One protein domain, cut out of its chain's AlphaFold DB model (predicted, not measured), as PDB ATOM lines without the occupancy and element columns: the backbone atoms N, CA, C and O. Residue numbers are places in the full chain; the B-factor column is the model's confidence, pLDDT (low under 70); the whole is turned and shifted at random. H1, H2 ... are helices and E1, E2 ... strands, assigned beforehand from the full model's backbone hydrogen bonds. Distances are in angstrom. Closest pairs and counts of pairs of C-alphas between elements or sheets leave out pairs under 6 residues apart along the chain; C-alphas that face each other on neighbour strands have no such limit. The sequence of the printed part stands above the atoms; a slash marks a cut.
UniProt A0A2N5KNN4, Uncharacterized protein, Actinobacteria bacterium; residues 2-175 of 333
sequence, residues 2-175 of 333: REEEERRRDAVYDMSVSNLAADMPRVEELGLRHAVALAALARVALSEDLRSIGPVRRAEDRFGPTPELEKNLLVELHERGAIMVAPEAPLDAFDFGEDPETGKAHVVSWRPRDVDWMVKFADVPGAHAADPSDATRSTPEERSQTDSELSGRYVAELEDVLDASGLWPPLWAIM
ATOM      1  N   ARG A   2     -23.857 -59.039  15.895       81.62
ATOM      2  CA  ARG A   2     -23.771 -57.939  16.887       81.62
ATOM      3  C   ARG A   2     -22.649 -56.925  16.616       81.62
ATOM      4  O   ARG A   2     -22.924 -55.742  16.585       81.62
ATOM      5  N   GLU A   3     -21.433 -57.388  16.322       84.25
ATOM      6  CA  GLU A   3     -20.293 -56.496  16.010       84.25
ATOM      7  C   GLU A   3     -20.495 -55.684  14.716       84.25
ATOM      8  O   GLU A   3     -20.034 -54.555  14.591       84.25
ATOM      9  N   GLU A   4     -21.196 -56.253  13.732       85.50
ATOM     10  CA  GLU A   4     -21.502 -55.562  12.474       85.50
ATOM     11  C   GLU A   4     -22.615 -54.523  12.666       85.50
ATOM     12  O   GLU A   4     -22.556 -53.437  12.095       85.50
ATOM     13  N   GLU A   5     -23.613 -54.847  13.484       86.81
ATOM     14  CA  GLU A   5     -24.685 -53.938  13.884       86.81
ATOM     15  C   GLU A   5     -24.143 -52.752  14.695       86.81
ATOM     16  O   GLU A   5     -24.479 -51.611  14.389       86.81
ATOM     17  N   GLU A   6     -23.241 -53.006  15.647       86.44
ATOM     18  CA  GLU A   6     -22.550 -51.985  16.449       86.44
ATOM     19  C   GLU A   6     -21.707 -51.054  15.566       86.44
ATOM     20  O   GLU A   6     -21.895 -49.842  15.597       86.44
ATOM     21  N   ARG A   7     -20.900 -51.603  14.646       87.50
ATOM     22  CA  ARG A   7     -20.160 -50.794  13.659       87.50
ATOM     23  C   ARG A   7     -21.061 -49.893  12.811       87.50
ATOM     24  O   ARG A   7     -20.682 -48.774  12.472       87.50
ATOM     25  N   ARG A   8     -22.227 -50.393  12.392       91.19
ATOM     26  CA  ARG A   8     -23.199 -49.608  11.614       91.19
ATOM     27  C   ARG A   8     -23.850 -48.528  12.474       91.19
ATOM     28  O   ARG A   8     -24.057 -47.422  11.980       91.19
ATOM     29  N   ARG A   9     -24.136 -48.825  13.743       88.25
ATOM     30  CA  ARG A   9     -24.643 -47.852  14.716       88.25
ATOM     31  C   ARG A   9     -23.643 -46.720  14.932       88.25
ATOM     32  O   ARG A   9     -24.043 -45.565  14.842       88.25
ATOM     33  N   ASP A  10     -22.360 -47.039  15.087       83.38
ATOM     34  CA  ASP A  10     -21.290 -46.042  15.199       83.38
ATOM     35  C   ASP A  10     -21.225 -45.137  13.960       83.38
ATOM     36  O   ASP A  10     -21.107 -43.921  14.080       83.38
ATOM     37  N   ALA A  11     -21.387 -45.698  12.756       87.44
ATOM     38  CA  ALA A  11     -21.417 -44.913  11.521       87.44
ATOM     39  C   ALA A  11     -22.615 -43.941  11.448       87.44
ATOM     40  O   ALA A  11     -22.471 -42.815  10.966       87.44
ATOM     41  N   VAL A  12     -23.796 -44.353  11.929       86.00
ATOM     42  CA  VAL A  12     -24.978 -43.472  12.035       86.00
ATOM     43  C   VAL A  12     -24.761 -42.403  13.107       86.00
ATOM     44  O   VAL A  12     -25.106 -41.238  12.894       86.00
ATOM     45  N   TYR A  13     -24.156 -42.770  14.237       80.12
ATOM     46  CA  TYR A  13     -23.813 -41.836  15.304       80.12
ATOM     47  C   TYR A  13     -22.832 -40.764  14.815       80.12
ATOM     48  O   TYR A  13     -23.099 -39.580  14.990       80.12
ATOM     49  N   ASP A  14     -21.768 -41.145  14.106       78.19
ATOM     50  CA  ASP A  14     -20.795 -40.210  13.528       78.19
ATOM     51  C   ASP A  14     -21.448 -39.212  12.555       78.19
ATOM     52  O   ASP A  14     -21.147 -38.013  12.584       78.19
ATOM     53  N   MET A  15     -22.384 -39.684  11.723       80.00
ATOM     54  CA  MET A  15     -23.180 -38.825  10.843       80.00
ATOM     55  C   MET A  15     -24.066 -37.859  11.649       80.00
ATOM     56  O   MET A  15     -24.200 -36.690  11.295       80.00
ATOM     57  N   SER A  16     -24.643 -38.323  12.756       70.44
ATOM     58  CA  SER A  16     -25.497 -37.514  13.635       70.44
ATOM     59  C   SER A  16     -24.684 -36.445  14.386       70.44
ATOM     60  O   SER A  16     -25.077 -35.280  14.427       70.44
ATOM     61  N   VAL A  17     -23.506 -36.803  14.909       64.88
ATOM     62  CA  VAL A  17     -22.601 -35.911  15.657       64.88
ATOM     63  C   VAL A  17     -21.934 -34.866  14.773       64.88
ATOM     64  O   VAL A  17     -21.814 -33.710  15.178       64.88
ATOM     65  N   SER A  18     -21.558 -35.224  13.545       63.72
ATOM     66  CA  SER A  18     -21.024 -34.248  12.585       63.72
ATOM     67  C   SER A  18     -22.018 -33.105  12.338       63.72
ATOM     68  O   SER A  18     -21.617 -31.955  12.185       63.72
ATOM     69  N   ASN A  19     -23.319 -33.405  12.399       58.62
ATOM     70  CA  ASN A  19     -24.389 -32.419  12.269       58.62
ATOM     71  C   ASN A  19     -24.702 -31.677  13.578       58.62
ATOM     72  O   ASN A  19     -25.142 -30.530  13.530       58.62
ATOM     73  N   LEU A  20     -24.434 -32.268  14.750       55.97
ATOM     74  CA  LEU A  20     -24.534 -31.586  16.051       55.97
ATOM     75  C   LEU A  20     -23.590 -30.378  16.152       55.97
ATOM     76  O   LEU A  20     -23.959 -29.388  16.778       55.97
ATOM     77  N   ALA A  21     -22.440 -30.407  15.474       50.59
ATOM     78  CA  ALA A  21     -21.470 -29.310  15.476       50.59
ATOM     79  C   ALA A  21     -21.876 -28.071  14.644       50.59
ATOM     80  O   ALA A  21     -21.238 -27.031  14.779       50.59
ATOM     81  N   ALA A  22     -22.902 -28.160  13.787       57.81
ATOM     82  CA  ALA A  22     -23.402 -27.012  13.022       57.81
ATOM     83  C   ALA A  22     -24.166 -26.019  13.922       57.81
ATOM     84  O   ALA A  22     -24.888 -26.452  14.823       57.81
ATOM     85  N   ASP A  23     -24.062 -24.712  13.667       60.12
ATOM     86  CA  ASP A  23     -24.888 -23.722  14.370       60.12
ATOM     87  C   ASP A  23     -26.372 -24.056  14.173       60.12
ATOM     88  O   ASP A  23     -26.819 -24.375  13.070       60.12
ATOM     89  N   MET A  24     -27.120 -24.074  15.274       61.38
ATOM     90  CA  MET A  24     -28.539 -24.404  15.237       61.38
ATOM     91  C   MET A  24     -29.294 -23.214  14.648       61.38
ATOM     92  O   MET A  24     -29.140 -22.113  15.181       61.38
ATOM     93  N   PRO A  25     -30.104 -23.394  13.591       65.88
ATOM     94  CA  PRO A  25     -30.866 -22.278  13.066       65.88
ATOM     95  C   PRO A  25     -31.862 -21.814  14.129       65.88
ATOM     96  O   PRO A  25     -32.383 -22.617  14.907       65.88
ATOM     97  N   ARG A  26     -32.145 -20.517  14.167       62.84
ATOM     98  CA  ARG A  26     -33.326 -20.005  14.871       62.84
ATOM     99  C   ARG A  26     -34.571 -20.252  14.021       62.84
ATOM    100  O   ARG A  26     -34.483 -20.359  12.797       62.84
ATOM    101  N   VAL A  27     -35.749 -20.327  14.637       61.62
ATOM    102  CA  VAL A  27     -37.005 -20.522  13.885       61.62
ATOM    103  C   VAL A  27     -37.216 -19.383  12.881       61.62
ATOM    104  O   VAL A  27     -37.685 -19.609  11.769       61.62
ATOM    105  N   GLU A  28     -36.790 -18.173  13.235       62.28
ATOM    106  CA  GLU A  28     -36.856 -16.968  12.409       62.28
ATOM    107  C   GLU A  28     -35.893 -16.988  11.214       62.28
ATOM    108  O   GLU A  28     -36.081 -16.235  10.259       62.28
ATOM    109  N   GLU A  29     -34.871 -17.845  11.252       69.56
ATOM    110  CA  GLU A  29     -33.903 -18.029  10.164       69.56
ATOM    111  C   GLU A  29     -34.398 -19.048   9.125       69.56
ATOM    112  O   GLU A  29     -33.844 -19.145   8.026       69.56
ATOM    113  N   LEU A  30     -35.465 -19.794   9.433       73.19
ATOM    114  CA  LEU A  30     -36.100 -20.685   8.472       73.19
ATOM    115  C   LEU A  30     -36.966 -19.892   7.488       73.19
ATOM    116  O   LEU A  30     -37.921 -19.213   7.861       73.19
ATOM    117  N   GLY A  31     -36.679 -20.057   6.197       76.12
ATOM    118  CA  GLY A  31     -37.544 -19.549   5.130       76.12
ATOM    119  C   GLY A  31     -38.916 -20.211   5.141       76.12
ATOM    120  O   GLY A  31     -39.074 -21.329   5.644       76.12
ATOM    121  N   LEU A  32     -39.904 -19.551   4.528       79.50
ATOM    122  CA  LEU A  32     -41.309 -19.982   4.515       79.50
ATOM    123  C   LEU A  32     -41.474 -21.465   4.178       79.50
ATOM    124  O   LEU A  32     -42.169 -22.199   4.882       79.50
ATOM    125  N   ARG A  33     -40.797 -21.905   3.117       87.25
ATOM    126  CA  ARG A  33     -40.790 -23.294   2.654       87.25
ATOM    127  C   ARG A  33     -40.400 -24.276   3.756       87.25
ATOM    128  O   ARG A  33     -41.119 -25.244   3.989       87.25
ATOM    129  N   HIS A  34     -39.277 -24.026   4.422       86.75
ATOM    130  CA  HIS A  34     -38.720 -24.922   5.434       86.75
ATOM    131  C   HIS A  34     -39.556 -24.890   6.708       86.75
ATOM    132  O   HIS A  34     -39.826 -25.938   7.282       86.75
ATOM    133  N   ALA A  35     -40.047 -23.718   7.108       81.31
ATOM    134  CA  ALA A  35     -40.899 -23.602   8.281       81.31
ATOM    135  C   ALA A  35     -42.233 -24.355   8.094       81.31
ATOM    136  O   ALA A  35     -42.648 -25.123   8.959       81.31
ATOM    137  N   VAL A  36     -42.865 -24.222   6.920       86.75
ATOM    138  CA  VAL A  36     -44.067 -24.994   6.558       86.75
ATOM    139  C   VAL A  36     -43.776 -26.491   6.500       86.75
ATOM    140  O   VAL A  36     -44.578 -27.284   6.991       86.75
ATOM    141  N   ALA A  37     -42.646 -26.887   5.912       91.31
ATOM    142  CA  ALA A  37     -42.247 -28.286   5.841       91.31
ATOM    143  C   ALA A  37     -42.021 -28.881   7.233       91.31
ATOM    144  O   ALA A  37     -42.523 -29.961   7.518       91.31
ATOM    145  N   LEU A  38     -41.337 -28.168   8.124       86.00
ATOM    146  CA  LEU A  38     -41.075 -28.632   9.479       86.00
ATOM    147  C   LEU A  38     -42.356 -28.732  10.310       86.00
ATOM    148  O   LEU A  38     -42.580 -29.736  10.980       86.00
ATOM    149  N   ALA A  39     -43.248 -27.748  10.193       82.69
ATOM    150  CA  ALA A  39     -44.553 -27.791  10.837       82.69
ATOM    151  C   ALA A  39     -45.431 -28.945  10.330       82.69
ATOM    152  O   ALA A  39     -46.092 -29.631  11.111       82.69
ATOM    153  N   ALA A  40     -45.427 -29.187   9.018       90.38
ATOM    154  CA  ALA A  40     -46.122 -30.324   8.430       90.38
ATOM    155  C   ALA A  40     -45.512 -31.662   8.865       90.38
ATOM    156  O   ALA A  40     -46.254 -32.610   9.101       90.38
ATOM    157  N   LEU A  41     -44.186 -31.729   8.992       89.81
ATOM    158  CA  LEU A  41     -43.455 -32.907   9.441       89.81
ATOM    159  C   LEU A  41     -43.776 -33.246  10.902       89.81
ATOM    160  O   LEU A  41     -44.135 -34.385  11.197       89.81
ATOM    161  N   ALA A  42     -43.706 -32.252  11.792       82.19
ATOM    162  CA  ALA A  42     -44.053 -32.413  13.200       82.19
ATOM    163  C   ALA A  42     -45.490 -32.931  13.350       82.19
ATOM    164  O   ALA A  42     -45.738 -33.901  14.054       82.19
ATOM    165  N   ARG A  43     -46.436 -32.375  12.591       83.56
ATOM    166  CA  ARG A  43     -47.836 -32.797  12.667       83.56
ATOM    167  C   ARG A  43     -48.075 -34.276  12.336       83.56
ATOM    168  O   ARG A  43     -49.004 -34.860  12.880       83.56
ATOM    169  N   VAL A  44     -47.308 -34.857  11.411       88.38
ATOM    170  CA  VAL A  44     -47.581 -36.219  10.907       88.38
ATOM    171  C   VAL A  44     -46.744 -37.305  11.558       88.38
ATOM    172  O   VAL A  44     -47.138 -38.468  11.529       88.38
ATOM    173  N   ALA A  45     -45.565 -36.957  12.067       87.44
ATOM    174  CA  ALA A  45     -44.573 -37.950  12.454       87.44
ATOM    175  C   ALA A  45     -43.922 -37.677  13.809       87.44
ATOM    176  O   ALA A  45     -43.079 -38.466  14.228       87.44
ATOM    177  N   LEU A  46     -44.294 -36.607  14.509       82.62
ATOM    178  CA  LEU A  46     -43.803 -36.391  15.859       82.62
ATOM    179  C   LEU A  46     -44.358 -37.454  16.817       82.62
ATOM    180  O   LEU A  46     -45.549 -37.759  16.832       82.62
ATOM    181  N   SER A  47     -43.459 -38.022  17.607       77.88
ATOM    182  CA  SER A  47     -43.758 -38.950  18.697       77.88
ATOM    183  C   SER A  47     -44.613 -38.300  19.789       77.88
ATOM    184  O   SER A  47     -44.535 -37.098  20.020       77.88
ATOM    185  N   GLU A  48     -45.408 -39.100  20.507       70.06
ATOM    186  CA  GLU A  48     -46.254 -38.612  21.612       70.06
ATOM    187  C   GLU A  48     -45.450 -37.963  22.747       70.06
ATOM    188  O   GLU A  48     -45.932 -37.050  23.412       70.06
ATOM    189  N   ASP A  49     -44.222 -38.436  22.975       63.19
ATOM    190  CA  ASP A  49     -43.300 -37.869  23.960       63.19
ATOM    191  C   ASP A  49     -42.545 -36.636  23.436       63.19
ATOM    192  O   ASP A  49     -41.775 -36.027  24.182       63.19
ATOM    193  N   LEU A  50     -42.810 -36.249  22.181       64.44
ATOM    194  CA  LEU A  50     -42.265 -35.087  21.488       64.44
ATOM    195  C   LEU A  50     -40.735 -35.130  21.343       64.44
ATOM    196  O   LEU A  50     -40.104 -34.086  21.189       64.44
ATOM    197  N   ARG A  51     -40.118 -36.319  21.414       63.28
ATOM    198  CA  ARG A  51     -38.648 -36.481  21.424       63.28
ATOM    199  C   ARG A  51     -38.053 -36.733  20.051       63.28
ATOM    200  O   ARG A  51     -36.887 -36.438  19.804       63.28
ATOM    201  N   SER A  52     -38.837 -37.337  19.175       74.38
ATOM    202  CA  SER A  52     -38.400 -37.766  17.853       74.38
ATOM    203  C   SER A  52     -39.494 -37.577  16.818       74.38
ATOM    204  O   SER A  52     -40.689 -37.579  17.117       74.38
ATOM    205  N   ILE A  53     -39.071 -37.426  15.575       83.88
ATOM    206  CA  ILE A  53     -39.925 -37.446  14.403       83.88
ATOM    207  C   ILE A  53     -39.668 -38.786  13.720       83.88
ATOM    208  O   ILE A  53     -38.585 -39.029  13.192       83.88
ATOM    209  N   GLY A  54     -40.653 -39.672  13.745       85.56
ATOM    210  CA  GLY A  54     -40.564 -40.968  13.091       85.56
ATOM    211  C   GLY A  54     -40.519 -40.869  11.558       85.56
ATOM    212  O   GLY A  54     -40.605 -39.789  10.964       85.56
ATOM    213  N   PRO A  55     -40.443 -42.012  10.863       91.19
ATOM    214  CA  PRO A  55     -40.314 -42.026   9.419       91.19
ATOM    215  C   PRO A  55     -41.630 -41.628   8.759       91.19
ATOM    216  O   PRO A  55     -42.644 -42.314   8.915       91.19
ATOM    217  N   VAL A  56     -41.616 -40.584   7.927       93.31
ATOM    218  CA  VAL A  56     -42.823 -40.108   7.220       93.31
ATOM    219  C   VAL A  56     -43.464 -41.165   6.322       93.31
ATOM    220  O   VAL A  56     -44.646 -41.080   6.009       93.31
ATOM    221  N   ARG A  57     -42.716 -42.192   5.894       92.44
ATOM    222  CA  ARG A  57     -43.284 -43.310   5.131       92.44
ATOM    223  C   ARG A  57     -44.241 -44.168   5.967       92.44
ATOM    224  O   ARG A  57     -45.102 -44.830   5.391       92.44
ATOM    225  N   ARG A  58     -44.048 -44.206   7.289       89.94
ATOM    226  CA  ARG A  58     -44.856 -44.975   8.246       89.94
ATOM    227  C   ARG A  58     -45.925 -44.121   8.935       89.94
ATOM    228  O   ARG A  58     -46.732 -44.684   9.667       89.94
ATOM    229  N   ALA A  59     -45.932 -42.808   8.699       89.25
ATOM    230  CA  ALA A  59     -46.962 -41.909   9.203       89.25
ATOM    231  C   ALA A  59     -48.347 -42.288   8.653       89.25
ATOM    232  O   ALA A  59     -48.472 -42.731   7.506       89.25
ATOM    233  N   GLU A  60     -49.380 -42.118   9.479       87.88
ATOM    234  CA  GLU A  60     -50.775 -42.342   9.079       87.88
ATOM    235  C   GLU A  60     -51.206 -41.316   8.023       87.88
ATOM    236  O   GLU A  60     -51.757 -41.671   6.976       87.88
ATOM    237  N   ASP A  61     -50.869 -40.050   8.273       89.19
ATOM    238  CA  ASP A  61     -51.117 -38.940   7.367       89.19
ATOM    239  C   ASP A  61     -49.950 -38.703   6.405       89.19
ATOM    240  O   ASP A  61     -48.771 -38.908   6.705       89.19
ATOM    241  N   ARG A  62     -50.279 -38.211   5.207       92.56
ATOM    242  CA  ARG A  62     -49.272 -37.917   4.181       92.56
ATOM    243  C   ARG A  62     -48.526 -36.632   4.516       92.56
ATOM    244  O   ARG A  62     -49.138 -35.564   4.530       92.56
ATOM    245  N   PHE A  63     -47.204 -36.715   4.649       95.06
ATOM    246  CA  PHE A  63     -46.352 -35.536   4.803       95.06
ATOM    247  C   PHE A  63     -46.488 -34.577   3.606       95.06
ATOM    248  O   PHE A  63     -46.790 -33.401   3.796       95.06
ATOM    249  N   GLY A  64     -46.352 -35.081   2.371       96.31
ATOM    250  CA  GLY A  64     -46.420 -34.273   1.150       96.31
ATOM    251  C   GLY A  64     -47.246 -34.915   0.025       96.31
ATOM    252  O   GLY A  64     -47.688 -36.064   0.124       96.31
ATOM    253  N   PRO A  65     -47.486 -34.197  -1.091       96.19
ATOM    254  CA  PRO A  65     -48.266 -34.731  -2.205       96.19
ATOM    255  C   PRO A  65     -47.542 -35.859  -2.948       96.19
ATOM    256  O   PRO A  65     -48.200 -36.780  -3.439       96.19
ATOM    257  N   THR A  66     -46.205 -35.855  -2.996       96.69
ATOM    258  CA  THR A  66     -45.390 -36.881  -3.667       96.69
ATOM    259  C   THR A  66     -44.217 -37.347  -2.797       96.69
ATOM    260  O   THR A  66     -43.642 -36.540  -2.067       96.69
ATOM    261  N   PRO A  67     -43.795 -38.621  -2.915       95.12
ATOM    262  CA  PRO A  67     -42.574 -39.119  -2.278       95.12
ATOM    263  C   PRO A  67     -41.311 -38.319  -2.610       95.12
ATOM    264  O   PRO A  67     -40.411 -38.215  -1.784       95.12
ATOM    265  N   GLU A  68     -41.214 -37.794  -3.832       94.94
ATOM    266  CA  GLU A  68     -40.048 -37.028  -4.265       94.94
ATOM    267  C   GLU A  68     -39.975 -35.669  -3.565       94.94
ATOM    268  O   GLU A  68     -38.902 -35.310  -3.086       94.94
ATOM    269  N   LEU A  69     -41.103 -34.959  -3.424       96.25
ATOM    270  CA  LEU A  69     -41.131 -33.707  -2.666       96.25
ATOM    271  C   LEU A  69     -40.851 -33.950  -1.179       96.25
ATOM    272  O   LEU A  69     -40.051 -33.237  -0.588       96.25
ATOM    273  N   GLU A  70     -41.450 -34.992  -0.591       96.56
ATOM    274  CA  GLU A  70     -41.183 -35.381   0.802       96.56
ATOM    275  C   GLU A  70     -39.685 -35.613   1.046       96.56
ATOM    276  O   GLU A  70     -39.129 -35.104   2.015       96.56
ATOM    277  N   LYS A  71     -39.018 -36.351   0.147       96.00
ATOM    278  CA  LYS A  71     -37.572 -36.584   0.227       96.00
ATOM    279  C   LYS A  71     -36.794 -35.268   0.169       96.00
ATOM    280  O   LYS A  71     -35.904 -35.082   0.990       96.00
ATOM    281  N   ASN A  72     -37.098 -34.403  -0.798       95.50
ATOM    282  CA  ASN A  72     -36.365 -33.150  -0.988       95.50
ATOM    283  C   ASN A  72     -36.491 -32.246   0.241       95.50
ATOM    284  O   ASN A  72     -35.477 -31.794   0.753       95.50
ATOM    285  N   LEU A  73     -37.704 -32.080   0.778       94.69
ATOM    286  CA  LEU A  73     -37.931 -31.268   1.975       94.69
ATOM    287  C   LEU A  73     -37.186 -31.806   3.203       94.69
ATOM    288  O   LEU A  73     -36.614 -31.025   3.951       94.69
ATOM    289  N   LEU A  74     -37.156 -33.129   3.407       94.38
ATOM    290  CA  LEU A  74     -36.398 -33.732   4.511       94.38
ATOM    291  C   LEU A  74     -34.889 -33.502   4.370       94.38
ATOM    292  O   LEU A  74     -34.225 -33.188   5.352       94.38
ATOM    293  N   VAL A  75     -34.349 -33.634   3.154       92.69
ATOM    294  CA  VAL A  75     -32.929 -33.364   2.881       92.69
ATOM    295  C   VAL A  75     -32.609 -31.885   3.093       92.69
ATOM    296  O   VAL A  75     -31.647 -31.578   3.782       92.69
ATOM    297  N   GLU A  76     -33.435 -30.972   2.585       90.00
ATOM    298  CA  GLU A  76     -33.246 -29.525   2.750       90.00
ATOM    299  C   GLU A  76     -33.309 -29.100   4.229       90.00
ATOM    300  O   GLU A  76     -32.480 -28.315   4.691       90.00
ATOM    301  N   LEU A  77     -34.268 -29.634   4.997       87.50
ATOM    302  CA  LEU A  77     -34.354 -29.406   6.445       87.50
ATOM    303  C   LEU A  77     -33.115 -29.935   7.172       87.50
ATOM    304  O   LEU A  77     -32.637 -29.301   8.113       87.50
ATOM    305  N   HIS A  78     -32.597 -31.079   6.730       87.62
ATOM    306  CA  HIS A  78     -31.399 -31.675   7.296       87.62
ATOM    307  C   HIS A  78     -30.135 -30.863   7.002       87.62
ATOM    308  O   HIS A  78     -29.375 -30.559   7.915       87.62
ATOM    309  N   GLU A  79     -29.931 -30.466   5.747       85.19
ATOM    310  CA  GLU A  79     -28.784 -29.663   5.308       85.19
ATOM    311  C   GLU A  79     -28.743 -28.288   5.987       85.19
ATOM    312  O   GLU A  79     -27.669 -27.731   6.204       85.19
ATOM    313  N   ARG A  80     -29.909 -27.754   6.367       79.50
ATOM    314  CA  ARG A  80     -30.035 -26.513   7.147       79.50
ATOM    315  C   ARG A  80     -29.900 -26.711   8.654       79.50
ATOM    316  O   ARG A  80     -29.997 -25.738   9.392       79.50
ATOM    317  N   GLY A  81     -29.725 -27.946   9.116       79.75
ATOM    318  CA  GLY A  81     -29.612 -28.267  10.533       79.75
ATOM    319  C   GLY A  81     -30.908 -28.093  11.326       79.75
ATOM    320  O   GLY A  81     -30.837 -28.081  12.546       79.75
ATOM    321  N   ALA A  82     -32.072 -27.975  10.674       78.69
ATOM    322  CA  ALA A  82     -33.372 -27.884  11.352       78.69
ATOM    323  C   ALA A  82     -33.819 -29.245  11.913       78.69
ATOM    324  O   ALA A  82     -34.506 -29.325  12.933       78.69
ATOM    325  N   ILE A  83     -33.407 -30.323  11.240       83.31
ATOM    326  CA  ILE A  83     -33.544 -31.700  11.711       83.31
ATOM    327  C   ILE A  83     -32.219 -32.449  11.564       83.31
ATOM    328  O   ILE A  83     -31.408 -32.180  10.677       83.31
ATOM    329  N   MET A  84     -32.010 -33.448  12.402       82.50
ATOM    330  CA  MET A  84     -30.853 -34.331  12.367       82.50
ATOM    331  C   MET A  84     -31.296 -35.785  12.411       82.50
ATOM    332  O   MET A  84     -32.392 -36.099  12.866       82.50
ATOM    333  N   VAL A  85     -30.441 -36.679  11.927       85.62
ATOM    334  CA  VAL A  85     -30.684 -38.114  12.061       85.62
ATOM    335  C   VAL A  85     -30.637 -38.490  13.535       85.62
ATOM    336  O   VAL A  85     -29.710 -38.100  14.245       85.62
ATOM    337  N   ALA A  86     -31.644 -39.228  13.994       82.75
ATOM    338  CA  ALA A  86     -31.637 -39.788  15.331       82.75
ATOM    339  C   ALA A  86     -30.543 -40.870  15.416       82.75
ATOM    340  O   ALA A  86     -30.495 -41.744  14.546       82.75
ATOM    341  N   PRO A  87     -29.705 -40.894  16.466       78.94
ATOM    342  CA  PRO A  87     -28.714 -41.957  16.661       78.94
ATOM    343  C   PRO A  87     -29.308 -43.372  16.617       78.94
ATOM    344  O   PRO A  87     -28.682 -44.311  16.122       78.94
ATOM    345  N   GLU A  88     -30.551 -43.505  17.085       80.06
ATOM    346  CA  GLU A  88     -31.302 -44.760  17.134       80.06
ATOM    347  C   GLU A  88     -32.065 -45.082  15.842       80.06
ATOM    348  O   GLU A  88     -32.753 -46.102  15.776       80.06
ATOM    349  N   ALA A  89     -31.904 -44.273  14.788       86.88
ATOM    350  CA  ALA A  89     -32.615 -44.467  13.532       86.88
ATOM    351  C   ALA A  89     -32.446 -45.901  12.986       86.88
ATOM    352  O   ALA A  89     -31.369 -46.504  13.124       86.88
ATOM    353  N   PRO A  90     -33.485 -46.471  12.348       89.38
ATOM    354  CA  PRO A  90     -33.442 -47.833  11.835       89.38
ATOM    355  C   PRO A  90     -32.283 -48.034  10.853       89.38
ATOM    356  O   PRO A  90     -32.156 -47.309   9.868       89.38
ATOM    357  N   LEU A  91     -31.436 -49.043  11.092       91.94
ATOM    358  CA  LEU A  91     -30.257 -49.290  10.249       91.94
ATOM    359  C   LEU A  91     -30.626 -49.667   8.802       91.94
ATOM    360  O   LEU A  91     -29.819 -49.476   7.901       91.94
ATOM    361  N   ASP A  92     -31.835 -50.178   8.554       93.19
ATOM    362  CA  ASP A  92     -32.339 -50.499   7.210       93.19
ATOM    363  C   ASP A  92     -32.680 -49.252   6.366       93.19
ATOM    364  O   ASP A  92     -32.840 -49.342   5.141       93.19
ATOM    365  N   ALA A  93     -32.717 -48.068   6.983       93.69
ATOM    366  CA  ALA A  93     -32.818 -46.793   6.282       93.69
ATOM    367  C   ALA A  93     -31.501 -46.375   5.597       93.69
ATOM    368  O   ALA A  93     -31.510 -45.460   4.769       93.69
ATOM    369  N   PHE A  94     -30.392 -47.060   5.893       95.56
ATOM    370  CA  PHE A  94     -29.044 -46.713   5.449       95.56
ATOM    371  C   PHE A  94     -28.411 -47.842   4.631       95.56
ATOM    372  O   PHE A  94     -28.661 -49.026   4.852       95.56
ATOM    373  N   ASP A  95     -27.564 -47.458   3.685       95.44
ATOM    374  CA  ASP A  95     -26.645 -48.351   2.996       95.44
ATOM    375  C   ASP A  95     -25.235 -48.047   3.499       95.44
ATOM    376  O   ASP A  95     -24.820 -46.887   3.543       95.44
ATOM    377  N   PHE A  96     -24.501 -49.089   3.882       95.00
ATOM    378  CA  PHE A  96     -23.189 -48.953   4.505       95.00
ATOM    379  C   PHE A  96     -22.082 -49.414   3.567       95.00
ATOM    380  O   PHE A  96     -22.198 -50.441   2.897       95.00
ATOM    381  N   GLY A  97     -21.000 -48.650   3.565       93.06
ATOM    382  CA  GLY A  97     -19.727 -49.001   2.965       93.06
ATOM    383  C   GLY A  97     -18.694 -49.273   4.046       93.06
ATOM    384  O   GLY A  97     -18.903 -49.001   5.230       93.06
ATOM    385  N   GLU A  98     -17.558 -49.800   3.622       92.50
ATOM    386  CA  GLU A  98     -16.394 -49.994   4.471       92.50
ATOM    387  C   GLU A  98     -15.215 -49.271   3.836       92.50
ATOM    388  O   GLU A  98     -14.986 -49.374   2.630       92.50
ATOM    389  N   ASP A  99     -14.508 -48.493   4.646       87.56
ATOM    390  CA  ASP A  99     -13.252 -47.882   4.244       87.56
ATOM    391  C   ASP A  99     -12.201 -48.993   4.024       87.56
ATOM    392  O   ASP A  99     -11.928 -49.756   4.955       87.56
ATOM    393  N   PRO A 100     -11.608 -49.110   2.821       86.94
ATOM    394  CA  PRO A 100     -10.644 -50.165   2.514       86.94
ATOM    395  C   PRO A 100      -9.356 -50.115   3.348       86.94
ATOM    396  O   PRO A 100      -8.693 -51.141   3.494       86.94
ATOM    397  N   GLU A 101      -8.971 -48.939   3.849       86.50
ATOM    398  CA  GLU A 101      -7.731 -48.728   4.601       86.50
ATOM    399  C   GLU A 101      -7.951 -48.884   6.105       86.50
ATOM    400  O   GLU A 101      -7.140 -49.507   6.792       86.50
ATOM    401  N   THR A 102      -9.049 -48.327   6.624       85.69
ATOM    402  CA  THR A 102      -9.321 -48.309   8.071       85.69
ATOM    403  C   THR A 102     -10.255 -49.427   8.530       85.69
ATOM    404  O   THR A 102     -10.355 -49.683   9.730       85.69
ATOM    405  N   GLY A 103     -10.959 -50.087   7.605       84.12
ATOM    406  CA  GLY A 103     -12.031 -51.031   7.924       84.12
ATOM    407  C   GLY A 103     -13.223 -50.369   8.620       84.12
ATOM    408  O   GLY A 103     -14.091 -51.059   9.148       84.12
ATOM    409  N   LYS A 104     -13.283 -49.032   8.684       86.88
ATOM    410  CA  LYS A 104     -14.359 -48.317   9.371       86.88
ATOM    411  C   LYS A 104     -15.621 -48.323   8.507       86.88
ATOM    412  O   LYS A 104     -15.577 -48.022   7.312       86.88
ATOM    413  N   ALA A 105     -16.758 -48.662   9.114       89.19
ATOM    414  CA  ALA A 105     -18.049 -48.536   8.450       89.19
ATOM    415  C   ALA A 105     -18.407 -47.054   8.261       89.19
ATOM    416  O   ALA A 105     -18.146 -46.230   9.136       89.19
ATOM    417  N   HIS A 106     -19.028 -46.720   7.134       89.75
ATOM    418  CA  HIS A 106     -19.564 -45.387   6.872       89.75
ATOM    419  C   HIS A 106     -20.891 -45.486   6.119       89.75
ATOM    420  O   HIS A 106     -21.156 -46.470   5.425       89.75
ATOM    421  N   VAL A 107     -21.732 -44.463   6.248       91.31
ATOM    422  CA  VAL A 107     -22.980 -44.362   5.485       91.31
ATOM    423  C   VAL A 107     -22.648 -43.941   4.050       91.31
ATOM    424  O   VAL A 107     -22.021 -42.908   3.834       91.31
ATOM    425  N   VAL A 108     -23.060 -44.744   3.067       92.44
ATOM    426  CA  VAL A 108     -22.885 -44.472   1.625       92.44
ATOM    427  C   VAL A 108     -24.101 -43.750   1.064       92.44
ATOM    428  O   VAL A 108     -23.986 -42.791   0.303       92.44
ATOM    429  N   SER A 109     -25.283 -44.228   1.432       92.25
ATOM    430  CA  SER A 109     -26.552 -43.629   1.057       92.25
ATOM    431  C   SER A 109     -27.594 -43.913   2.116       92.25
ATOM    432  O   SER A 109     -27.419 -44.750   2.998       92.25
ATOM    433  N   TRP A 110     -28.694 -43.182   2.036       93.81
ATOM    434  CA  TRP A 110     -29.759 -43.236   3.013       93.81
ATOM    435  C   TRP A 110     -31.092 -42.886   2.365       93.81
ATOM    436  O   TRP A 110     -31.152 -42.320   1.265       93.81
ATOM    437  N   ARG A 111     -32.173 -43.276   3.033       95.50
ATOM    438  CA  ARG A 111     -33.553 -43.120   2.574       95.50
ATOM    439  C   ARG A 111     -34.264 -42.153   3.523       95.50
ATOM    440  O   ARG A 111     -34.871 -42.619   4.477       95.50
ATOM    441  N   PRO A 112     -34.262 -40.828   3.265       94.38
ATOM    442  CA  PRO A 112     -34.776 -39.818   4.203       94.38
ATOM    443  C   PRO A 112     -36.180 -40.108   4.758       94.38
ATOM    444  O   PRO A 112     -36.479 -39.836   5.914       94.38
ATOM    445  N   ARG A 113     -37.047 -40.720   3.945       95.56
ATOM    446  CA  ARG A 113     -38.430 -41.053   4.325       95.56
ATOM    447  C   ARG A 113     -38.558 -42.247   5.283       95.56
ATOM    448  O   ARG A 113     -39.642 -42.454   5.825       95.56
ATOM    449  N   ASP A 114     -37.496 -43.037   5.429       95.12
ATOM    450  CA  ASP A 114     -37.395 -44.225   6.290       95.12
ATOM    451  C   ASP A 114     -36.587 -43.949   7.581       95.12
ATOM    452  O   ASP A 114     -36.452 -44.841   8.412       95.12
ATOM    453  N   VAL A 115     -36.056 -42.732   7.742       91.62
ATOM    454  CA  VAL A 115     -35.180 -42.319   8.851       91.62
ATOM    455  C   VAL A 115     -36.003 -41.770  10.014       91.62
ATOM    456  O   VAL A 115     -36.991 -41.071   9.784       91.62
ATOM    457  N   ASP A 116     -35.555 -42.048  11.239       88.00
ATOM    458  CA  ASP A 116     -35.997 -41.321  12.430       88.00
ATOM    459  C   ASP A 116     -35.169 -40.044  12.567       88.00
ATOM    460  O   ASP A 116     -33.936 -40.061  12.486       88.00
ATOM    461  N   TRP A 117     -35.857 -38.936  12.784       86.88
ATOM    462  CA  TRP A 117     -35.287 -37.607  12.887       86.88
ATOM    463  C   TRP A 117     -35.426 -37.064  14.306       86.88
ATOM    464  O   TRP A 117     -36.323 -37.431  15.062       86.88
ATOM    465  N   MET A 118     -34.549 -36.135  14.647       78.19
ATOM    466  CA  MET A 118     -34.640 -35.284  15.827       78.19
ATOM    467  C   MET A 118     -34.566 -33.831  15.383       78.19
ATOM    468  O   MET A 118     -34.027 -33.521  14.322       78.19
ATOM    469  N   VAL A 119     -35.120 -32.941  16.187       74.25
ATOM    470  CA  VAL A 119     -35.166 -31.513  15.889       74.25
ATOM    471  C   VAL A 119     -34.000 -30.782  16.567       74.25
ATOM    472  O   VAL A 119     -33.567 -31.198  17.640       74.25
ATOM    473  N   LYS A 120     -33.486 -29.702  15.957       64.62
ATOM    474  CA  LYS A 120     -32.317 -28.959  16.456       64.62
ATOM    475  C   LYS A 120     -32.495 -27.428  16.320       64.62
ATOM    476  O   LYS A 120     -32.586 -26.937  15.201       64.62
ATOM    477  N   PHE A 121     -32.516 -26.674  17.434       55.66
ATOM    478  CA  PHE A 121     -32.703 -25.201  17.461       55.66
ATOM    479  C   PHE A 121     -31.874 -24.482  18.540       55.66
ATOM    480  O   PHE A 121     -31.660 -25.023  19.624       55.66
ATOM    481  N   ALA A 122     -31.435 -23.247  18.247       43.09
ATOM    482  CA  ALA A 122     -30.515 -22.470  19.096       43.09
ATOM    483  C   ALA A 122     -31.114 -21.956  20.414       43.09
ATOM    484  O   ALA A 122     -30.401 -21.905  21.413       43.09
ATOM    485  N   ASP A 123     -32.395 -21.587  20.428       46.34
ATOM    486  CA  ASP A 123     -33.015 -20.852  21.536       46.34
ATOM    487  C   ASP A 123     -34.173 -21.632  22.172       46.34
ATOM    488  O   ASP A 123     -35.297 -21.155  22.226       46.34
ATOM    489  N   VAL A 124     -33.906 -22.812  22.734       43.09
ATOM    490  CA  VAL A 124     -34.802 -23.338  23.777       43.09
ATOM    491  C   VAL A 124     -34.332 -22.748  25.115       43.09
ATOM    492  O   VAL A 124     -33.211 -23.051  25.543       43.09
ATOM    493  N   PRO A 125     -35.123 -21.907  25.815       35.06
ATOM    494  CA  PRO A 125     -34.688 -21.274  27.061       35.06
ATOM    495  C   PRO A 125     -34.220 -22.325  28.081       35.06
ATOM    496  O   PRO A 125     -35.024 -23.118  28.565       35.06
ATOM    497  N   GLY A 126     -32.919 -22.353  28.396       39.75
ATOM    498  CA  GLY A 126     -32.284 -23.357  29.269       39.75
ATOM    499  C   GLY A 126     -31.165 -24.189  28.620       39.75
ATOM    500  O   GLY A 126     -30.373 -24.775  29.351       39.75
ATOM    501  N   ALA A 127     -31.029 -24.179  27.288       40.31
ATOM    502  CA  ALA A 127     -29.965 -24.902  26.572       40.31
ATOM    503  C   ALA A 127     -28.549 -24.324  26.801       40.31
ATOM    504  O   ALA A 127     -27.553 -25.029  26.684       40.31
ATOM    505  N   HIS A 128     -28.444 -23.049  27.194       40.56
ATOM    506  CA  HIS A 128     -27.162 -22.378  27.462       40.56
ATOM    507  C   HIS A 128     -26.528 -22.710  28.826       40.56
ATOM    508  O   HIS A 128     -25.546 -22.076  29.206       40.56
ATOM    509  N   ALA A 129     -27.073 -23.662  29.590       36.03
ATOM    510  CA  ALA A 129     -26.552 -23.992  30.918       36.03
ATOM    511  C   ALA A 129     -25.457 -25.076  30.926       36.03
ATOM    512  O   ALA A 129     -24.813 -25.253  31.958       36.03
ATOM    513  N   ALA A 130     -25.220 -25.787  29.819       39.19
ATOM    514  CA  ALA A 130     -24.169 -26.800  29.766       39.19
ATOM    515  C   ALA A 130     -22.844 -26.178  29.303       39.19
ATOM    516  O   ALA A 130     -22.653 -25.855  28.130       39.19
ATOM    517  N   ASP A 131     -21.923 -26.008  30.251       39.22
ATOM    518  CA  ASP A 131     -20.517 -25.717  29.985       39.22
ATOM    519  C   ASP A 131     -19.969 -26.761  28.979       39.22
ATOM    520  O   ASP A 131     -20.168 -27.962  29.179       39.22
ATOM    521  N   PRO A 132     -19.282 -26.372  27.888       40.50
ATOM    522  CA  PRO A 132     -18.705 -27.324  26.934       40.50
ATOM    523  C   PRO A 132     -17.699 -28.306  27.570       40.50
ATOM    524  O   PRO A 132     -17.391 -29.341  26.976       40.50
ATOM    525  N   SER A 133     -17.218 -28.037  28.790       41.31
ATOM    526  CA  SER A 133     -16.435 -28.985  29.597       41.31
ATOM    527  C   SER A 133     -17.263 -30.077  30.305       41.31
ATOM    528  O   SER A 133     -16.689 -31.068  30.761       41.31
ATOM    529  N   ASP A 134     -18.593 -29.951  30.349       39.59
ATOM    530  CA  ASP A 134     -19.535 -30.923  30.928       39.59
ATOM    531  C   ASP A 134     -20.044 -31.945  29.896       39.59
ATOM    532  O   ASP A 134     -20.379 -33.077  30.244       39.59
ATOM    533  N   ALA A 135     -19.978 -31.618  28.598       40.50
ATOM    534  CA  ALA A 135     -20.342 -32.521  27.500       40.50
ATOM    535  C   ALA A 135     -19.456 -33.782  27.413       40.50
ATOM    536  O   ALA A 135     -19.805 -34.753  26.742       40.50
ATOM    537  N   THR A 136     -18.306 -33.816  28.091       40.94
ATOM    538  CA  THR A 136     -17.477 -35.028  28.247       40.94
ATOM    539  C   THR A 136     -17.780 -35.817  29.526       40.94
ATOM    540  O   THR A 136     -17.283 -36.933  29.664       40.94
ATOM    541  N   ARG A 137     -18.614 -35.296  30.439       40.56
ATOM    542  CA  ARG A 137     -18.977 -35.930  31.721       40.56
ATOM    543  C   ARG A 137     -20.406 -36.459  31.791       40.56
ATOM    544  O   ARG A 137     -20.665 -37.304  32.640       40.56
ATOM    545  N   SER A 138     -21.301 -36.017  30.912       45.09
ATOM    546  CA  SER A 138     -22.687 -36.494  30.894       45.09
ATOM    547  C   SER A 138     -22.773 -37.947  30.425       45.09
ATOM    548  O   SER A 138     -22.239 -38.307  29.365       45.09
ATOM    549  N   THR A 139     -23.469 -38.780  31.188       48.66
ATOM    550  CA  THR A 139     -23.799 -40.154  30.794       48.66
ATOM    551  C   THR A 139     -24.736 -40.170  29.572       48.66
ATOM    552  O   THR A 139     -25.409 -39.172  29.300       48.66
ATOM    553  N   PRO A 140     -24.802 -41.274  28.801       44.06
ATOM    554  CA  PRO A 140     -25.748 -41.401  27.685       44.06
ATOM    555  C   PRO A 140     -27.210 -41.153  28.098       44.06
ATOM    556  O   PRO A 140     -27.973 -40.563  27.338       44.06
ATOM    557  N   GLU A 141     -27.577 -41.543  29.322       42.47
ATOM    558  CA  GLU A 141     -28.913 -41.334  29.895       42.47
ATOM    559  C   GLU A 141     -29.201 -39.848  30.167       42.47
ATOM    560  O   GLU A 141     -30.260 -39.352  29.790       42.47
ATOM    561  N   GLU A 142     -28.246 -39.104  30.734       44.72
ATOM    562  CA  GLU A 142     -28.396 -37.663  31.010       44.72
ATOM    563  C   GLU A 142     -28.468 -36.821  29.724       44.72
ATOM    564  O   GLU A 142     -29.220 -35.844  29.664       44.72
ATOM    565  N   ARG A 143     -27.734 -37.211  28.670       49.44
ATOM    566  CA  ARG A 143     -27.830 -36.566  27.346       49.44
ATOM    567  C   ARG A 143     -29.187 -36.824  26.703       49.44
ATOM    568  O   ARG A 143     -29.852 -35.881  26.300       49.44
ATOM    569  N   SER A 144     -29.634 -38.082  26.707       47.75
ATOM    570  CA  SER A 144     -30.951 -38.469  26.191       47.75
ATOM    571  C   SER A 144     -32.093 -37.736  26.907       47.75
ATOM    572  O   SER A 144     -33.066 -37.324  26.274       47.75
ATOM    573  N   GLN A 145     -31.963 -37.518  28.218       52.47
ATOM    574  CA  GLN A 145     -32.941 -36.779  29.010       52.47
ATOM    575  C   GLN A 145     -32.935 -35.272  28.704       52.47
ATOM    576  O   GLN A 145     -34.002 -34.681  28.559       52.47
ATOM    577  N   THR A 146     -31.758 -34.665  28.533       51.69
ATOM    578  CA  THR A 146     -31.627 -33.241  28.174       51.69
ATOM    579  C   THR A 146     -32.146 -32.968  26.756       51.69
ATOM    580  O   THR A 146     -32.948 -32.057  26.555       51.69
ATOM    581  N   ASP A 147     -31.783 -33.806  25.783       50.34
ATOM    582  CA  ASP A 147     -32.245 -33.708  24.390       50.34
ATOM    583  C   ASP A 147     -33.766 -33.922  24.274       50.34
ATOM    584  O   ASP A 147     -34.453 -33.265  23.483       50.34
ATOM    585  N   SER A 148     -34.325 -34.795  25.119       50.50
ATOM    586  CA  SER A 148     -35.769 -34.985  25.244       50.50
ATOM    587  C   SER A 148     -36.495 -33.737  25.750       50.50
ATOM    588  O   SER A 148     -37.588 -33.445  25.266       50.50
ATOM    589  N   GLU A 149     -35.962 -33.045  26.757       55.41
ATOM    590  CA  GLU A 149     -36.609 -31.857  27.325       55.41
ATOM    591  C   GLU A 149     -36.590 -30.676  26.344       55.41
ATOM    592  O   GLU A 149     -37.552 -29.905  26.282       55.41
ATOM    593  N   LEU A 150     -35.526 -30.563  25.543       54.06
ATOM    594  CA  LEU A 150     -35.391 -29.551  24.495       54.06
ATOM    595  C   LEU A 150     -36.383 -29.784  23.344       54.06
ATOM    596  O   LEU A 150     -37.026 -28.839  22.887       54.06
ATOM    597  N   SER A 151     -36.572 -31.042  22.938       52.91
ATOM    598  CA  SER A 151     -37.485 -31.416  21.848       52.91
ATOM    599  C   SER A 151     -38.959 -31.140  22.189       52.91
ATOM    600  O   SER A 151     -39.686 -30.560  21.382       52.91
ATOM    601  N   GLY A 152     -39.393 -31.447  23.419       55.28
ATOM    602  CA  GLY A 152     -40.771 -31.186  23.855       55.28
ATOM    603  C   GLY A 152     -41.122 -29.699  23.973       55.28
ATOM    604  O   GLY A 152     -42.241 -29.301  23.652       55.28
ATOM    605  N   ARG A 153     -40.165 -28.854  24.377       58.72
ATOM    606  CA  ARG A 153     -40.352 -27.391  24.402       58.72
ATOM    607  C   ARG A 153     -40.444 -26.804  23.003       58.72
ATOM    608  O   ARG A 153     -41.263 -25.920  22.781       58.72
ATOM    609  N   TYR A 154     -39.650 -27.325  22.073       59.44
ATOM    610  CA  TYR A 154     -39.690 -26.886  20.688       59.44
ATOM    611  C   TYR A 154     -41.042 -27.151  20.033       59.44
ATOM    612  O   TYR A 154     -41.545 -26.302  19.315       59.44
ATOM    613  N   VAL A 155     -41.645 -28.317  20.261       56.34
ATOM    614  CA  VAL A 155     -42.945 -28.619  19.653       56.34
ATOM    615  C   VAL A 155     -44.009 -27.675  20.186       56.34
ATOM    616  O   VAL A 155     -44.773 -27.139  19.392       56.34
ATOM    617  N   ALA A 156     -44.010 -27.422  21.496       60.81
ATOM    618  CA  ALA A 156     -44.899 -26.434  22.092       60.81
ATOM    619  C   ALA A 156     -44.670 -25.039  21.490       60.81
ATOM    620  O   ALA A 156     -45.630 -24.357  21.167       60.81
ATOM    621  N   GLU A 157     -43.416 -24.641  21.263       58.03
ATOM    622  CA  GLU A 157     -43.088 -23.373  20.609       58.03
ATOM    623  C   GLU A 157     -43.487 -23.356  19.128       58.03
ATOM    624  O   GLU A 157     -44.039 -22.376  18.661       58.03
ATOM    625  N   LEU A 158     -43.290 -24.434  18.375       58.50
ATOM    626  CA  LEU A 158     -43.720 -24.538  16.983       58.50
ATOM    627  C   LEU A 158     -45.253 -24.490  16.886       58.50
ATOM    628  O   LEU A 158     -45.780 -23.785  16.030       58.50
ATOM    629  N   GLU A 159     -45.971 -25.190  17.762       59.41
ATOM    630  CA  GLU A 159     -47.431 -25.113  17.868       59.41
ATOM    631  C   GLU A 159     -47.889 -23.710  18.273       59.41
ATOM    632  O   GLU A 159     -48.752 -23.143  17.605       59.41
ATOM    633  N   ASP A 160     -47.250 -23.099  19.272       58.34
ATOM    634  CA  ASP A 160     -47.529 -21.729  19.696       58.34
ATOM    635  C   ASP A 160     -47.228 -20.728  18.580       58.34
ATOM    636  O   ASP A 160     -48.020 -19.829  18.342       58.34
ATOM    637  N   VAL A 161     -46.137 -20.853  17.828       53.56
ATOM    638  CA  VAL A 161     -45.852 -19.952  16.703       53.56
ATOM    639  C   VAL A 161     -46.899 -20.187  15.603       53.56
ATOM    640  O   VAL A 161     -47.385 -19.214  15.018       53.56
ATOM    641  N   LEU A 162     -47.304 -21.438  15.335       53.91
ATOM    642  CA  LEU A 162     -48.344 -21.774  14.350       53.91
ATOM    643  C   LEU A 162     -49.730 -21.236  14.740       53.91
ATOM    644  O   LEU A 162     -50.500 -20.871  13.848       53.91
ATOM    645  N   ASP A 163     -50.038 -21.174  16.036       55.06
ATOM    646  CA  ASP A 163     -51.364 -20.831  16.556       55.06
ATOM    647  C   ASP A 163     -51.468 -19.372  17.061       55.06
ATOM    648  O   ASP A 163     -52.520 -18.739  16.919       55.06
ATOM    649  N   ALA A 164     -50.392 -18.801  17.613       48.69
ATOM    650  CA  ALA A 164     -50.332 -17.449  18.183       48.69
ATOM    651  C   ALA A 164     -50.078 -16.361  17.134       48.69
ATOM    652  O   ALA A 164     -50.484 -15.209  17.326       48.69
ATOM    653  N   SER A 165     -49.432 -16.688  16.012       47.28
ATOM    654  CA  SER A 165     -49.266 -15.717  14.937       47.28
ATOM    655  C   SER A 165     -50.582 -15.554  14.167       47.28
ATOM    656  O   SER A 165     -51.318 -16.494  13.875       47.28
ATOM    657  N   GLY A 166     -50.945 -14.305  13.883       59.44
ATOM    658  CA  GLY A 166     -52.061 -13.977  13.006       59.44
ATOM    659  C   GLY A 166     -51.835 -14.529  11.590       59.44
ATOM    660  O   GLY A 166     -51.866 -15.728  11.337       59.44
ATOM    661  N   LEU A 167     -51.638 -13.649  10.611       48.28
ATOM    662  CA  LEU A 167     -51.051 -14.097   9.348       48.28
ATOM    663  C   LEU A 167     -49.639 -14.607   9.676       48.28
ATOM    664  O   LEU A 167     -48.784 -13.836  10.107       48.28
ATOM    665  N   TRP A 168     -49.457 -15.922   9.580       55.09
ATOM    666  CA  TRP A 168     -48.167 -16.587   9.692       55.09
ATOM    667  C   TRP A 168     -47.246 -15.981   8.612       55.09
ATOM    668  O   TRP A 168     -47.706 -15.801   7.479       55.09
ATOM    669  N   PRO A 169     -45.978 -15.678   8.958       51.12
ATOM    670  CA  PRO A 169     -45.627 -14.757  10.039       51.12
ATOM    671  C   PRO A 169     -45.488 -13.238   9.788       51.12
ATOM    672  O   PRO A 169     -45.497 -12.724   8.669       51.12
ATOM    673  N   PRO A 170     -45.267 -12.500  10.894       48.16
ATOM    674  CA  PRO A 170     -45.092 -11.049  10.918       48.16
ATOM    675  C   PRO A 170     -43.634 -10.545  10.786       48.16
ATOM    676  O   PRO A 170     -43.449  -9.335  10.731       48.16
ATOM    677  N   LEU A 171     -42.601 -11.411  10.737       42.47
ATOM    678  CA  LEU A 171     -41.179 -10.995  10.593       42.47
ATOM    679  C   LEU A 171     -40.503 -11.499   9.300       42.47
ATOM    680  O   LEU A 171     -39.900 -10.722   8.567       42.47
ATOM    681  N   TRP A 172     -40.682 -12.769   8.947       50.22
ATOM    682  CA  TRP A 172     -40.252 -13.368   7.670       50.22
ATOM    683  C   TRP A 172     -40.838 -12.692   6.394       50.22
ATOM    684  O   TRP A 172     -40.194 -12.674   5.355       50.22
ATOM    685  N   ALA A 173     -42.011 -12.050   6.461       42.91
ATOM    686  CA  ALA A 173     -42.643 -11.345   5.343       42.91
ATOM    687  C   ALA A 173     -41.918 -10.029   5.025       42.91
ATOM    688  O   ALA A 173     -42.122  -9.452   3.963       42.91
ATOM    689  N   ILE A 174     -41.087  -9.557   5.960       45.34
ATOM    690  CA  ILE A 174     -40.284  -8.339   5.840       45.34
ATOM    691  C   ILE A 174     -38.857  -8.676   5.375       45.34
ATOM    692  O   ILE A 174     -38.209  -7.849   4.745       45.34
ATOM    693  N   MET A 175     -38.355  -9.881   5.671       44.12
ATOM    694  CA  MET A 175     -36.953 -10.254   5.423       44.12
ATOM    695  C   MET A 175     -36.697 -10.957   4.084       44.12
ATOM    696  O   MET A 175     -35.543 -11.073   3.684       44.12
TER     697      MET A 175
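AT A GLANCE: This is residues 2 to 175 of the 333 residues of an uncharacterized protein of Actinobacteria bacterium (UniProt A0A2N5KNN4). What shape do these atoms make? A very short two-stranded ribbon, E1 with E4, lies in the middle, with parts of H1, H3 and H4 round it. From there H1 reaches to the E2 E3 hairpin at one end of the long axis, while H2, which packs on H3, and the short H5 lie toward the other. What is it built of, and how large is it? The 174 printed residues hold, along the chain, H1 H2 H3 E1 E2 E3 E4 H4 H5, mostly helix, with two antiparallel sheets, E1 - E4 and E2 - E3. The whole is compact, with a radius of gyration of the C-alphas of 16.9 A and spans of 55 by 43 by 30 A.

HOW THE PARTS SIT: How are the strands paired? E2, residues 94 to 98, and E3, residues 105 to 110, form an antiparallel hairpin, with N 95 and O 109 at 2.8 A. E1, residues 83 to 85, is antiparallel to E4, residues 117 to 119, with N 84 and O 118 at 2.8 A. Which helices come near them? H1, residues 2 to 20, has closest C-alphas Ala 11 to His 106 of E3 at 5.0 A, and Ser 16 to Val 85 of E1 at 5.5 A. For H3, residues 67 to 79, and E1 they are His 78 and Met 84, 5.8 A; for H4, residues 140 to 164, and E4, Val 119 and Ser 151, 6.4 A. How do the helices stand to each other? H2, residues 32 to 45, touches H3 with residues 34 to 38 alone, closest C-alphas His 34 and Leu 77 at 6.3 A, about perpendicular but only just at 70.1 degrees. H2 and H4 only just touch, with 3 pairs of C-alphas within 8 A, closest Ala 39 and Leu 158 at 7.0 A, at a steep tilt of 63 degrees, opposite ways. H1 touches no helix, and H5, residues 172 to 175, is close to but not clearly touching H2, with C-alphas Leu 32 and Trp 172 at 7.4 A. Are the helix backbones well formed? Every O i to N i+4 pair is within hydrogen-bond range in H2, H3 and H4, and 14 of 15 are in H1; H5 is too short for such a pair.

IN THESE COORDINATES: Where do the first and last elements lie? H1 begins at C-alpha 2 (-23.771, -57.939, 16.887), and H5 ends at C-alpha 175 (-36.953, -10.254, 5.423). How long are the longer elements? H4 measures 35.6 A, H1 26.4 A, H2 19.9 A, H3 18.4 A, E3 14.0 A and E2 13.1 A.

THE WHOLE: How far does it reach, and is it cut? The C-alphas of Glu 101 and Gly 166, the two farthest apart, are 57.0 A from each other, and the printed part has no cut. Which links are long? Those from H1 to H2, H2 to H3 and E4 to H4 are, with 11, 21 and 20 residues. Where is confidence low? The model's pLDDT is under 70 in residues 17 to 29, 49 to 51 and 120 to 175.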